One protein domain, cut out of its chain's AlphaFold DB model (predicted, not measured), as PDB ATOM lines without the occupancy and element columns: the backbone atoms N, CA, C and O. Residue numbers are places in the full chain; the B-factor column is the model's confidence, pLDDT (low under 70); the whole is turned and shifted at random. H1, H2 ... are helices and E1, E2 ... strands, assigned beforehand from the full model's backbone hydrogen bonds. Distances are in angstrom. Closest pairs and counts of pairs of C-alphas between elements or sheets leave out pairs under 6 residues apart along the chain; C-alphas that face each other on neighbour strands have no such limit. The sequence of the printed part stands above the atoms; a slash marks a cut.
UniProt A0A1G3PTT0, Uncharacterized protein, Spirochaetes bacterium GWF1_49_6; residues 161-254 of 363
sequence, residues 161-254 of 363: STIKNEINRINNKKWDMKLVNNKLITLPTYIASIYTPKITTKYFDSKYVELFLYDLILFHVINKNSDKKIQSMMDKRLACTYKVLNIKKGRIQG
ATOM      1  N   SER A 161      40.916 -30.042 -17.922       93.25
ATOM      2  CA  SER A 161      40.905 -31.274 -18.711       93.25
ATOM      3  C   SER A 161      39.933 -31.162 -19.887       93.25
ATOM      4  O   SER A 161      40.322 -31.406 -21.030       93.25
ATOM      5  N   THR A 162      38.708 -30.697 -19.631       95.12
ATOM      6  CA  THR A 162      37.681 -30.471 -20.659       95.12
ATOM      7  C   THR A 162      38.167 -29.494 -21.731       95.12
ATOM      8  O   THR A 162      38.156 -29.817 -22.919       95.12
ATOM      9  N   ILE A 163      38.699 -28.338 -21.326       94.31
ATOM     10  CA  ILE A 163      39.233 -27.321 -22.241       94.31
ATOM     11  C   ILE A 163      40.410 -27.885 -23.046       94.31
ATOM     12  O   ILE A 163      40.483 -27.697 -24.260       94.31
ATOM     13  N   LYS A 164      41.328 -28.618 -22.403       94.31
ATOM     14  CA  LYS A 164      42.462 -29.257 -23.085       94.31
ATOM     15  C   LYS A 164      41.993 -30.227 -24.174       94.31
ATOM     16  O   LYS A 164      42.593 -30.256 -25.248       94.31
ATOM     17  N   ASN A 165      40.950 -31.012 -23.912       94.25
ATOM     18  CA  ASN A 165      40.402 -31.950 -24.890       94.25
ATOM     19  C   ASN A 165      39.838 -31.218 -26.115       94.25
ATOM     20  O   ASN A 165      40.133 -31.614 -27.243       94.25
ATOM     21  N   GLU A 166      39.133 -30.104 -25.912       94.94
ATOM     22  CA  GLU A 166      38.643 -29.274 -27.015       94.94
ATOM     23  C   GLU A 166      39.775 -28.616 -27.809       94.94
ATOM     24  O   GLU A 166      39.770 -28.670 -29.040       94.94
ATOM     25  N   ILE A 167      40.797 -28.074 -27.139       92.94
ATOM     26  CA  ILE A 167      41.975 -27.514 -27.820       92.94
ATOM     27  C   ILE A 167      42.678 -28.589 -28.660       92.94
ATOM     28  O   ILE A 167      43.054 -28.328 -29.801       92.94
ATOM     29  N   ASN A 168      42.835 -29.810 -28.138       93.06
ATOM     30  CA  ASN A 168      43.400 -30.927 -28.898       93.06
ATOM     31  C   ASN A 168      42.544 -31.269 -30.125       93.06
ATOM     32  O   ASN A 168      43.080 -31.431 -31.219       93.06
ATOM     33  N   ARG A 169      41.218 -31.343 -29.963       94.19
ATOM     34  CA  ARG A 169      40.280 -31.600 -31.066       94.19
ATOM     35  C   ARG A 169      40.390 -30.533 -32.156       94.19
ATOM     36  O   ARG A 169      40.423 -30.872 -33.336       94.19
ATOM     37  N   ILE A 170      40.495 -29.264 -31.762       93.19
ATOM     38  CA  ILE A 170      40.687 -28.121 -32.663       93.19
ATOM     39  C   ILE A 170      42.042 -28.213 -33.372       93.19
ATOM     40  O   ILE A 170      42.088 -28.152 -34.596       93.19
ATOM     41  N   ASN A 171      43.138 -28.421 -32.641       90.50
ATOM     42  CA  ASN A 171      44.487 -28.480 -33.215       90.50
ATOM     43  C   ASN A 171      44.689 -29.665 -34.173       90.50
ATOM     44  O   ASN A 171      45.455 -29.548 -35.126       90.50
ATOM     45  N   ASN A 172      44.002 -30.786 -33.941       92.25
ATOM     46  CA  ASN A 172      44.090 -31.981 -34.785       92.25
ATOM     47  C   ASN A 172      43.193 -31.916 -36.031       92.25
ATOM     48  O   ASN A 172      43.290 -32.771 -36.912       92.25
ATOM     49  N   LYS A 173      42.300 -30.924 -36.121       94.31
ATOM     50  CA  LYS A 173      41.449 -30.732 -37.294       94.31
ATOM     51  C   LYS A 173      42.252 -30.094 -38.433       94.31
ATOM     52  O   LYS A 173      43.117 -29.250 -38.220       94.31
ATOM     53  N   LYS A 174      41.927 -30.475 -39.668       92.88
ATOM     54  CA  LYS A 174      42.430 -29.818 -40.878       92.88
ATOM     55  C   LYS A 174      41.671 -28.508 -41.124       92.88
ATOM     56  O   LYS A 174      40.443 -28.516 -41.216       92.88
ATOM     57  N   TRP A 175      42.410 -27.400 -41.196       93.31
ATOM     58  CA  TRP A 175      41.882 -26.032 -41.335       93.31
ATOM     59  C   TRP A 175      42.190 -25.385 -42.694       93.31
ATOM     60  O   TRP A 175      41.867 -24.221 -42.906       93.31
ATOM     61  N   ASP A 176      42.785 -26.128 -43.624       86.88
ATOM     62  CA  ASP A 176      43.121 -25.739 -45.001       86.88
ATOM     63  C   ASP A 176      41.878 -25.669 -45.912       86.88
ATOM     64  O   ASP A 176      41.814 -26.235 -47.001       86.88
ATOM     65  N   MET A 177      40.852 -24.960 -45.447       87.44
ATOM     66  CA  MET A 177      39.584 -24.801 -46.149       87.44
ATOM     67  C   MET A 177      39.695 -23.743 -47.254       87.44
ATOM     68  O   MET A 177      40.242 -22.656 -47.057       87.44
ATOM     69  N   LYS A 178      39.096 -24.018 -48.417       88.19
ATOM     70  CA  LYS A 178      38.963 -23.029 -49.493       88.19
ATOM     71  C   LYS A 178      37.862 -22.025 -49.135       88.19
ATOM     72  O   LYS A 178      36.680 -22.341 -49.227       88.19
ATOM     73  N   LEU A 179      38.256 -20.818 -48.730       89.81
ATOM     74  CA  LEU A 179      37.330 -19.748 -48.329       89.81
ATOM     75  C   LEU A 179      37.004 -18.762 -49.449       89.81
ATOM     76  O   LEU A 179      36.042 -18.010 -49.340       89.81
ATOM     77  N   VAL A 180      37.789 -18.772 -50.524       88.19
ATOM     78  CA  VAL A 180      37.566 -17.928 -51.694       88.19
ATOM     79  C   VAL A 180      37.166 -18.812 -52.864       88.19
ATOM     80  O   VAL A 180      37.901 -19.720 -53.259       88.19
ATOM     81  N   ASN A 181      35.981 -18.556 -53.413       85.25
ATOM     82  CA  ASN A 181      35.494 -19.220 -54.612       85.25
ATOM     83  C   ASN A 181      34.967 -18.171 -55.598       85.25
ATOM     84  O   ASN A 181      33.924 -17.552 -55.374       85.25
ATOM     85  N   ASN A 182      35.706 -17.955 -56.688       84.19
ATOM     86  CA  ASN A 182      35.478 -16.861 -57.634       84.19
ATOM     87  C   ASN A 182      35.449 -15.494 -56.922       84.19
ATOM     88  O   ASN A 182      36.462 -15.061 -56.380       84.19
ATOM     89  N   LYS A 183      34.296 -14.809 -56.914       80.44
ATOM     90  CA  LYS A 183      34.099 -13.507 -56.249       80.44
ATOM     91  C   LYS A 183      33.523 -13.618 -54.830       80.44
ATOM     92  O   LYS A 183      33.380 -12.596 -54.165       80.44
ATOM     93  N   LEU A 184      33.173 -14.822 -54.372       84.38
ATOM     94  CA  LEU A 184      32.560 -15.041 -53.064       84.38
ATOM     95  C   LEU A 184      33.620 -15.398 -52.025       84.38
ATOM     96  O   LEU A 184      34.508 -16.214 -52.277       84.38
ATOM     97  N   ILE A 185      33.499 -14.776 -50.854       86.69
ATOM     98  CA  ILE A 185      34.377 -14.991 -49.709       86.69
ATOM     99  C   ILE A 185      33.526 -15.510 -48.562       86.69
ATOM    100  O   ILE A 185      32.640 -14.810 -48.072       86.69
ATOM    101  N   THR A 186      33.822 -16.722 -48.111       89.69
ATOM    102  CA  THR A 186      33.294 -17.244 -46.856       89.69
ATOM    103  C   THR A 186      34.077 -16.618 -45.713       89.69
ATOM    104  O   THR A 186      35.295 -16.776 -45.624       89.69
ATOM    105  N   LEU A 187      33.384 -15.893 -44.836       90.38
ATOM    106  CA  LEU A 187      34.028 -15.197 -43.728       90.38
ATOM    107  C   LEU A 187      34.630 -16.204 -42.728       90.38
ATOM    108  O   LEU A 187      33.911 -17.088 -42.256       90.38
ATOM    109  N   PRO A 188      35.910 -16.058 -42.338       91.50
ATOM    110  CA  PRO A 188      36.527 -16.901 -41.313       91.50
ATOM    111  C   PRO A 188      35.747 -16.922 -39.990       91.50
ATOM    112  O   PRO A 188      35.641 -17.961 -39.343       91.50
ATOM    113  N   THR A 189      35.133 -15.794 -39.622       91.75
ATOM    114  CA  THR A 189      34.305 -15.649 -38.415       91.75
ATOM    115  C   THR A 189      33.063 -16.537 -38.428       91.75
ATOM    116  O   THR A 189      32.666 -17.047 -37.380       91.75
ATOM    117  N   TYR A 190      32.473 -16.761 -39.606       92.06
ATOM    118  CA  TYR A 190      31.349 -17.677 -39.787       92.06
ATOM    119  C   TYR A 190      31.790 -19.129 -39.580       92.06
ATOM    120  O   TYR A 190      31.166 -19.859 -38.811       92.06
ATOM    121  N   ILE A 191      32.918 -19.523 -40.178       93.38
ATOM    122  CA  ILE A 191      33.503 -20.857 -39.982       93.38
ATOM    123  C   ILE A 191      33.813 -21.105 -38.504       93.38
ATOM    124  O   ILE A 191      33.427 -22.143 -37.969       93.38
ATOM    125  N   ALA A 192      34.447 -20.142 -37.831       93.31
ATOM    126  CA  ALA A 192      34.720 -20.244 -36.404       93.31
ATOM    127  C   ALA A 192      33.430 -20.449 -35.600       93.31
ATOM    128  O   ALA A 192      33.360 -21.387 -34.816       93.31
ATOM    129  N   SER A 193      32.368 -19.688 -35.885       93.56
ATOM    130  CA  SER A 193      31.091 -19.810 -35.163       93.56
ATOM    131  C   SER A 193      30.425 -21.185 -35.296       93.56
ATOM    132  O   SER A 193      29.804 -21.653 -34.348       93.56
ATOM    133  N   ILE A 194      30.582 -21.851 -36.447       94.31
ATOM    134  CA  ILE A 194      30.048 -23.201 -36.682       94.31
ATOM    135  C   ILE A 194      30.843 -24.248 -35.903       94.31
ATOM    136  O   ILE A 194      30.272 -25.218 -35.404       94.31
ATOM    137  N   TYR A 195      32.167 -24.094 -35.850       95.00
ATOM    138  CA  TYR A 195      33.052 -25.111 -35.285       95.00
ATOM    139  C   TYR A 195      33.370 -24.913 -33.802       95.00
ATOM    140  O   TYR A 195      33.899 -25.847 -33.190       95.00
ATOM    141  N   THR A 196      33.044 -23.756 -33.219       95.06
ATOM    142  CA  THR A 196      33.188 -23.523 -31.780       95.06
ATOM    143  C   THR A 196      32.327 -24.519 -31.000       95.06
ATOM    144  O   THR A 196      31.111 -24.570 -31.201       95.06
ATOM    145  N   PRO A 197      32.927 -25.336 -30.118       93.56
ATOM    146  CA  PRO A 197      32.157 -26.224 -29.260       93.56
ATOM    147  C   PRO A 197      31.328 -25.419 -28.262       93.56
ATOM    148  O   PRO A 197      31.818 -24.446 -27.694       93.56
ATOM    149  N   LYS A 198      30.115 -25.898 -27.983       93.56
ATOM    150  CA  LYS A 198      29.407 -25.528 -26.756       93.56
ATOM    151  C   LYS A 198      30.010 -26.332 -25.615       93.56
ATOM    152  O   LYS A 198      29.974 -27.562 -25.660       93.56
ATOM    153  N   ILE A 199      30.592 -25.654 -24.638       93.19
ATOM    154  CA  ILE A 199      31.308 -26.285 -23.525       93.19
ATOM    155  C   ILE A 199      30.682 -25.829 -22.217       93.19
ATOM    156  O   ILE A 199      30.426 -24.648 -22.025       93.19
ATOM    157  N   THR A 200      30.453 -26.769 -21.308       94.88
ATOM    158  CA  THR A 200      29.993 -26.460 -19.954       94.88
ATOM    159  C   THR A 200      31.156 -26.644 -18.999       94.88
ATOM    160  O   THR A 200      31.790 -27.699 -18.978       94.88
ATOM    161  N   THR A 201      31.422 -25.616 -18.207       95.12
ATOM    162  CA  THR A 201      32.489 -25.573 -17.203       95.12
ATOM    163  C   THR A 201      31.894 -25.305 -15.824       95.12
ATOM    164  O   THR A 201      30.837 -24.687 -15.709       95.12
ATOM    165  N   LYS A 202      32.539 -25.817 -14.773       96.06
ATOM    166  CA  LYS A 202      32.057 -25.709 -13.386       96.06
ATOM    167  C   LYS A 202      32.700 -24.559 -12.617       96.06
ATOM    168  O   LYS A 202      32.063 -23.985 -11.742       96.06
ATOM    169  N   TYR A 203      33.960 -24.259 -12.908       95.06
ATOM    170  CA  TYR A 203      34.728 -23.175 -12.304       95.06
ATOM    171  C   TYR A 203      34.852 -21.976 -13.248       95.06
ATOM    172  O   TYR A 203      34.543 -20.853 -12.857       95.06
ATOM    173  N   PHE A 204      35.318 -22.195 -14.481       93.94
ATOM    174  CA  PHE A 204      35.457 -21.102 -15.445       93.94
ATOM    175  C   PHE A 204      34.092 -20.687 -15.987       93.94
ATOM    176  O   PHE A 204      33.185 -21.508 -16.118       93.94
ATOM    177  N   ASP A 205      33.961 -19.421 -16.373       90.75
ATOM    178  CA  ASP A 205      32.796 -18.970 -17.127       90.75
ATOM    179  C   ASP A 205      32.855 -19.551 -18.547       90.75
ATOM    180  O   ASP A 205      33.755 -19.246 -19.338       90.75
ATOM    181  N   SER A 206      31.871 -20.399 -18.856       93.31
ATOM    182  CA  SER A 206      31.773 -21.116 -20.124       93.31
ATOM    183  C   SER A 206      31.772 -20.181 -21.330       93.31
ATOM    184  O   SER A 206      32.377 -20.515 -22.342       93.31
ATOM    185  N   LYS A 207      31.197 -18.975 -21.227       90.56
ATOM    186  CA  LYS A 207      31.169 -18.017 -22.343       90.56
ATOM    187  C   LYS A 207      32.562 -17.519 -22.708       90.56
ATOM    188  O   LYS A 207      32.865 -17.373 -23.890       90.56
ATOM    189  N   TYR A 208      33.422 -17.277 -21.719       89.44
ATOM    190  CA  TYR A 208      34.808 -16.897 -21.999       89.44
ATOM    191  C   TYR A 208      35.584 -18.077 -22.561       89.44
ATOM    192  O   TYR A 208      36.335 -17.907 -23.512       89.44
ATOM    193  N   VAL A 209      35.369 -19.285 -22.040       92.50
ATOM    194  CA  VAL A 209      35.994 -20.484 -22.609       92.50
ATOM    195  C   VAL A 209      35.612 -20.639 -24.087       92.50
ATOM    196  O   VAL A 209      36.494 -20.788 -24.930       92.50
ATOM    197  N   GLU A 210      34.325 -20.530 -24.423       92.94
ATOM    198  CA  GLU A 210      33.830 -20.578 -25.805       92.94
ATOM    199  C   GLU A 210      34.450 -19.486 -26.681       92.94
ATOM    200  O   GLU A 210      34.862 -19.769 -27.806       92.94
ATOM    201  N   LEU A 211      34.577 -18.260 -26.165       89.44
ATOM    202  CA  LEU A 211      35.197 -17.145 -26.880       89.44
ATOM    203  C   LEU A 211      36.678 -17.408 -27.193       89.44
ATOM    204  O   LEU A 211      37.130 -17.157 -28.307       89.44
ATOM    205  N   PHE A 212      37.433 -17.963 -26.247       89.88
ATOM    206  CA  PHE A 212      38.833 -18.324 -26.485       89.88
ATOM    207  C   PHE A 212      38.968 -19.480 -27.484       89.88
ATOM    208  O   PHE A 212      39.865 -19.465 -28.327       89.88
ATOM    209  N   LEU A 213      38.076 -20.475 -27.430       92.25
ATOM    210  CA  LEU A 213      38.052 -21.568 -28.407       92.25
ATOM    211  C   LEU A 213      37.649 -21.068 -29.803       92.25
ATOM    212  O   LEU A 213      38.212 -21.524 -30.799       92.25
ATOM    213  N   TYR A 214      36.731 -20.101 -29.880       92.81
ATOM    214  CA  TYR A 214      36.377 -19.399 -31.113       92.81
ATOM    215  C   TYR A 214      37.588 -18.679 -31.716       92.81
ATOM    216  O   TYR A 214      37.903 -18.901 -32.886       92.81
ATOM    217  N   ASP A 215      38.306 -17.885 -30.917       90.62
ATOM    218  CA  ASP A 215      39.506 -17.166 -31.358       90.62
ATOM    219  C   ASP A 215      40.609 -18.140 -31.815       90.62
ATOM    220  O   ASP A 215      41.259 -17.926 -32.840       90.62
ATOM    221  N   LEU A 216      40.782 -19.269 -31.120       90.81
ATOM    222  CA  LEU A 216      41.714 -20.326 -31.522       90.81
ATOM    223  C   LEU A 216      41.362 -20.912 -32.901       90.81
ATOM    224  O   LEU A 216      42.243 -21.091 -33.745       90.81
ATOM    225  N   ILE A 217      40.084 -21.211 -33.144       92.88
ATOM    226  CA  ILE A 217      39.620 -21.718 -34.441       92.88
ATOM    227  C   ILE A 217      39.822 -20.662 -35.524       92.88
ATOM    228  O   ILE A 217      40.371 -20.965 -36.583       92.88
ATOM    229  N   LEU A 218      39.407 -19.424 -35.260       92.81
ATOM    230  CA  LEU A 218      39.527 -18.313 -36.196       92.81
ATOM    231  C   LEU A 218      40.990 -18.090 -36.605       92.81
ATOM    232  O   LEU A 218      41.279 -17.938 -37.793       92.81
ATOM    233  N   PHE A 219      41.915 -18.161 -35.644       92.06
ATOM    234  CA  PHE A 219      43.349 -18.097 -35.908       92.06
ATOM    235  C   PHE A 219      43.805 -19.205 -36.865       92.06
ATOM    236  O   PHE A 219      44.477 -18.916 -37.856       92.06
ATOM    237  N   HIS A 220      43.424 -20.462 -36.616       91.38
ATOM    238  CA  HIS A 220      43.785 -21.579 -37.497       91.38
ATOM    239  C   HIS A 220      43.203 -21.425 -38.903       91.38
ATOM    240  O   HIS A 220      43.925 -21.616 -39.880       91.38
ATOM    241  N   VAL A 221      41.929 -21.038 -39.010       92.31
ATOM    242  CA  VAL A 221      41.229 -20.832 -40.287       92.31
ATOM    243  C   VAL A 221      41.917 -19.757 -41.129       92.31
ATOM    244  O   VAL A 221      42.099 -19.951 -42.329       92.31
ATOM    245  N   ILE A 222      42.328 -18.641 -40.519       92.19
ATOM    246  CA  ILE A 222      43.010 -17.553 -41.231       92.19
ATOM    247  C   ILE A 222      44.452 -17.945 -41.573       92.19
ATOM    248  O   ILE A 222      44.877 -17.801 -42.717       92.19
ATOM    249  N   ASN A 223      45.208 -18.456 -40.599       89.88
ATOM    250  CA  ASN A 223      46.648 -18.689 -40.737       89.88
ATOM    251  C   ASN A 223      46.988 -19.889 -41.639       89.88
ATOM    252  O   ASN A 223      48.066 -19.940 -42.225       89.88
ATOM    253  N   LYS A 224      46.087 -20.872 -41.759       89.62
ATOM    254  CA  LYS A 224      46.244 -22.004 -42.687       89.62
ATOM    255  C   LYS A 224      45.697 -21.716 -44.084       89.62
ATOM    256  O   LYS A 224      45.844 -22.559 -44.967       89.62
ATOM    257  N   ASN A 225      45.097 -20.547 -44.304       89.62
ATOM    258  CA  ASN A 225      44.622 -20.154 -45.621       89.62
ATOM    259  C   ASN A 225      45.773 -19.642 -46.494       89.62
ATOM    260  O   ASN A 225      46.621 -18.887 -46.024       89.62
ATOM    261  N   SER A 226      45.788 -20.014 -47.773       86.94
ATOM    262  CA  SER A 226      46.775 -19.521 -48.740       86.94
ATOM    263  C   SER A 226      46.403 -18.167 -49.357       86.94
ATOM    264  O   SER A 226      47.266 -17.509 -49.940       86.94
ATOM    265  N   ASP A 227      45.147 -17.725 -49.237       89.38
ATOM    266  CA  ASP A 227      44.676 -16.473 -49.828       89.38
ATOM    267  C   ASP A 227      45.068 -15.252 -48.975       89.38
ATOM    268  O   ASP A 227      44.693 -15.127 -47.804       89.38
ATOM    269  N   LYS A 228      45.788 -14.300 -49.586       87.81
ATOM    270  CA  LYS A 228      46.262 -13.074 -48.921       87.81
ATOM    271  C   LYS A 228      45.129 -12.210 -48.362       87.81
ATOM    272  O   LYS A 228      45.322 -11.556 -47.341       87.81
ATOM    273  N   LYS A 229      43.956 -12.197 -49.002       88.00
ATOM    274  CA  LYS A 229      42.798 -11.407 -48.559       88.00
ATOM    275  C   LYS A 229      42.189 -11.975 -47.280       88.00
ATOM    276  O   LYS A 229      41.721 -11.216 -46.435       88.00
ATOM    277  N   ILE A 230      42.235 -13.296 -47.112       88.62
ATOM    278  CA  ILE A 230      41.874 -13.944 -45.848       88.62
ATOM    279  C   ILE A 230      42.933 -13.643 -44.790       88.62
ATOM    280  O   ILE A 230      42.586 -13.211 -43.695       88.62
ATOM    281  N   GLN A 231      44.218 -13.795 -45.122       87.31
ATOM    282  CA  GLN A 231      45.313 -13.520 -44.185       87.31
ATOM    283  C   GLN A 231      45.298 -12.075 -43.666       87.31
ATOM    284  O   GLN A 231      45.564 -11.851 -42.488       87.31
ATOM    285  N   SER A 232      44.913 -11.099 -44.498       87.00
ATOM    286  CA  SER A 232      44.778  -9.697 -44.073       87.00
ATOM    287  C   SER A 232      43.668  -9.447 -43.046       87.00
ATOM    288  O   SER A 232      43.629  -8.374 -42.459       87.00
ATOM    289  N   MET A 233      42.774 -10.416 -42.810       86.56
ATOM    290  CA  MET A 233      41.767 -10.344 -41.743       86.56
ATOM    291  C   MET A 233      42.335 -10.722 -40.363       86.56
ATOM    292  O   MET A 233      41.610 -10.654 -39.373       86.56
ATOM    293  N   MET A 234      43.607 -11.139 -40.276       83.38
ATOM    294  CA  MET A 234      44.281 -11.402 -39.004       83.38
ATOM    295  C   MET A 234      44.491 -10.093 -38.230       83.38
ATOM    296  O   MET A 234      45.327  -9.268 -38.595       83.38
ATOM    297  N   ASP A 235      43.772  -9.933 -37.124       80.38
ATOM    298  CA  ASP A 235      44.010  -8.870 -36.146       80.38
ATOM    299  C   ASP A 235      45.124  -9.284 -35.161       80.38
ATOM    300  O   ASP A 235      45.249 -10.445 -34.760       80.38
ATOM    301  N   LYS A 236      45.928  -8.310 -34.724       76.12
ATOM    302  CA  LYS A 236      46.886  -8.435 -33.622       76.12
ATOM    303  C   LYS A 236      46.238  -8.993 -32.349       76.12
ATOM    304  O   LYS A 236      46.869  -9.815 -31.687       76.12
ATOM    305  N   ARG A 237      44.998  -8.606 -32.024       77.06
ATOM    306  CA  ARG A 237      44.249  -9.149 -30.874       77.06
ATOM    307  C   ARG A 237      44.102 -10.665 -30.972       77.06
ATOM    308  O   ARG A 237      44.426 -11.374 -30.025       77.06
ATOM    309  N   LEU A 238      43.665 -11.159 -32.128       79.31
ATOM    310  CA  LEU A 238      43.464 -12.587 -32.376       79.31
ATOM    311  C   LEU A 238      44.770 -13.375 -32.195       79.31
ATOM    312  O   LEU A 238      44.797 -14.435 -31.566       79.31
ATOM    313  N   ALA A 239      45.879 -12.815 -32.686       75.62
ATOM    314  CA  ALA A 239      47.207 -13.384 -32.483       75.62
ATOM    315  C   ALA A 239      47.638 -13.393 -31.002       75.62
ATOM    316  O   ALA A 239      48.372 -14.294 -30.588       75.62
ATOM    317  N   CYS A 240      47.193 -12.422 -30.196       76.06
ATOM    318  CA  CYS A 240      47.414 -12.405 -28.751       76.06
ATOM    319  C   CYS A 240      46.552 -13.457 -28.031       76.06
ATOM    320  O   CYS A 240      47.125 -14.239 -27.273       76.06
ATOM    321  N   THR A 241      45.245 -13.568 -28.315       74.12
ATOM    322  CA  THR A 241      44.371 -14.590 -27.692       74.12
ATOM    323  C   THR A 241      44.915 -16.008 -27.905       74.12
ATOM    324  O   THR A 241      44.976 -16.800 -26.964       74.12
ATOM    325  N   TYR A 242      45.390 -16.320 -29.118       72.44
ATOM    326  CA  TYR A 242      46.002 -17.618 -29.433       72.44
ATOM    327  C   TYR A 242      47.231 -17.939 -28.564       72.44
ATOM    328  O   TYR A 242      47.461 -19.086 -28.176       72.44
ATOM    329  N   LYS A 243      48.062 -16.933 -28.269       75.00
ATOM    330  CA  LYS A 243      49.278 -17.124 -27.465       75.00
ATOM    331  C   LYS A 243      48.973 -17.353 -25.993       75.00
ATOM    332  O   LYS A 243      49.746 -18.060 -25.348       75.00
ATOM    333  N   VAL A 244      47.874 -16.775 -25.516       74.25
ATOM    334  CA  VAL A 244      47.407 -16.891 -24.139       74.25
ATOM    335  C   VAL A 244      46.996 -18.337 -23.852       74.25
ATOM    336  O   VAL A 244      47.640 -18.997 -23.046       74.25
ATOM    337  N   LEU A 245      46.022 -18.901 -24.577       79.38
ATOM    338  CA  LEU A 245      45.523 -20.255 -24.305       79.38
ATOM    339  C   LEU A 245      46.093 -21.292 -25.288       79.38
ATOM    340  O   LEU A 245      45.638 -21.411 -26.424       79.38
ATOM    341  N   ASN A 246      47.071 -22.090 -24.851       77.62
ATOM    342  CA  ASN A 246      47.691 -23.122 -25.693       77.62
ATOM    343  C   ASN A 246      48.069 -24.395 -24.920       77.62
ATOM    344  O   ASN A 246      47.967 -24.473 -23.698       77.62
ATOM    345  N   ILE A 247      48.505 -25.424 -25.654       76.81
ATOM    346  CA  ILE A 247      49.059 -26.650 -25.072       76.81
ATOM    347  C   ILE A 247      50.569 -26.647 -25.280       76.81
ATOM    348  O   ILE A 247      51.044 -26.688 -26.414       76.81
ATOM    349  N   LYS A 248      51.334 -26.675 -24.185       74.69
ATOM    350  CA  LYS A 248      52.787 -26.896 -24.215       74.69
ATOM    351  C   LYS A 248      53.145 -28.110 -23.378       74.69
ATOM    352  O   LYS A 248      52.693 -28.250 -22.244       74.69
ATOM    353  N   LYS A 249      53.967 -29.003 -23.943       72.81
ATOM    354  CA  LYS A 249      54.416 -30.250 -23.290       72.81
ATOM    355  C   LYS A 249      53.250 -31.060 -22.687       72.81
ATOM    356  O   LYS A 249      53.327 -31.547 -21.565       72.81
ATOM    357  N   GLY A 250      52.127 -31.135 -23.407       69.06
ATOM    358  CA  GLY A 250      50.936 -31.876 -22.978       69.06
ATOM    359  C   GLY A 250      50.125 -31.236 -21.841       69.06
ATOM    360  O   GLY A 250      49.170 -31.856 -21.370       69.06
ATOM    361  N   ARG A 251      50.445 -30.013 -21.399       73.12
ATOM    362  CA  ARG A 251      49.674 -29.265 -20.394       73.12
ATOM    363  C   ARG A 251      49.036 -28.032 -21.026       73.12
ATOM    364  O   ARG A 251      49.669 -27.359 -21.834       73.12
ATOM    365  N   ILE A 252      47.796 -27.743 -20.636       81.25
ATOM    366  CA  ILE A 252      47.151 -26.471 -20.967       81.25
ATOM    367  C   ILE A 252      47.848 -25.341 -20.198       81.25
ATOM    368  O   ILE A 252      48.043 -25.461 -18.986       81.25
ATOM    369  N   GLN A 253      48.248 -24.288 -20.902       82.50
ATOM    370  CA  GLN A 253      48.769 -23.032 -20.362       82.50
ATOM    371  C   GLN A 253      47.754 -21.910 -20.608       82.50
ATOM    372  O   GLN A 253      46.918 -22.039 -21.500       82.50
ATOM    373  N   GLY A 254      47.817 -20.843 -19.805       83.44
ATOM    374  CA  GLY A 254      46.962 -19.657 -19.957       83.44
ATOM    375  C   GLY A 254      45.565 -19.756 -19.354       83.44
ATOM    376  O   GLY A 254      44.700 -18.943 -19.655       83.44
TER     377      GLY A 254
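AT A GLANCE: This is residues 161 to 254 of the 363 residues of an uncharacterized protein of Spirochaetes bacterium GWF1_49_6 (UniProt A0A1G3PTT0). One long helix, H3, forms the core, with three other helices round it: H1 beside it, running the same way, and H2 and H5 crossing it steeply on different sides. A small two-stranded hairpin, E1 and E2, sits by H1, and a long link from H1 to H2 loops out to residues 180 to 185, at one end of the elongated whole. The printed part has 94 residues, with named elements in the order H1, H2, H3, H4, H5, E1, E2; the sheet order is E1 - E2, antiparallel, and the class is mostly helix. It is compact, with a radius of gyration of the C-alphas of 13.7 A, and spans 45 by 25 by 23 A.

IN THESE COORDINATES: Find C-alpha 161 at (40.905, -31.274, -18.711); from there H1 runs to residue 171, 15.2 A on. Next come H2, residues 188 to 195, 10.8 A long, and H3, residues 206 to 223, 25.5 A long from C-alpha 206 at (31.773, -21.116, -20.124). H4 is short, residues 228 to 231, 4.9 A. H5 takes residues 236 to 244 over 12.7 A. Then look for E1, residues 246 to 248, 6.5 A, and E2, residues 251 to 253, 6.3 A, ending at C-alpha 253, (48.769, -23.032, -20.362).

HOW THE PARTS SIT: Start at H3, the hub, which touches four helices. With residues 209 to 217 alone it touches H1, at a shallow tilt of 18 degrees, the same way; the closest C-alphas, of Ile 170 and Ile 217, are 6.7 A apart. H2 touches residues 214 to 222 of H3 at a steep tilt of 53 degrees, opposite ways, closest at the C-alphas of Ala 192 and Leu 218, 5.2 A. H5 touches residues 212 to 219 of H3 at a steep tilt of 64 degrees, opposite ways, closest at the C-alphas of Leu 216 and Tyr 242, 5.5 A. H3 and H4 touch only at the corner, and only just, with 3 pairs of C-alphas within 8 A, the closest those of Ile 222 and Gln 231, 5.5 A. H1 and H5 are apart. Look next at the hairpin of E1 and E2: N 253 and O 246 are 2.8 A apart and N 248 and O 251 3.0 A, within hydrogen-bond range. The closest C-alphas of H1 and E2, of Lys 164 and Ile 252, are 5.9 A apart. Every O i to N i+4 pair is within hydrogen-bond range in H1, H2 and H3; H5 has 4 of 5, and H4 is too short for such a pair.

THE WHOLE: The two C-alphas farthest apart, of Asn 182 and Tyr 203, are 45.8 A apart. The printed part has no cut. The link from H1 to H2, residues 172 to 187, is long; within it residues 180 to 181 pair with 184 to 185, antiparallel. The mean pLDDT of the printed part is 88.0, and residue 250 is under 70.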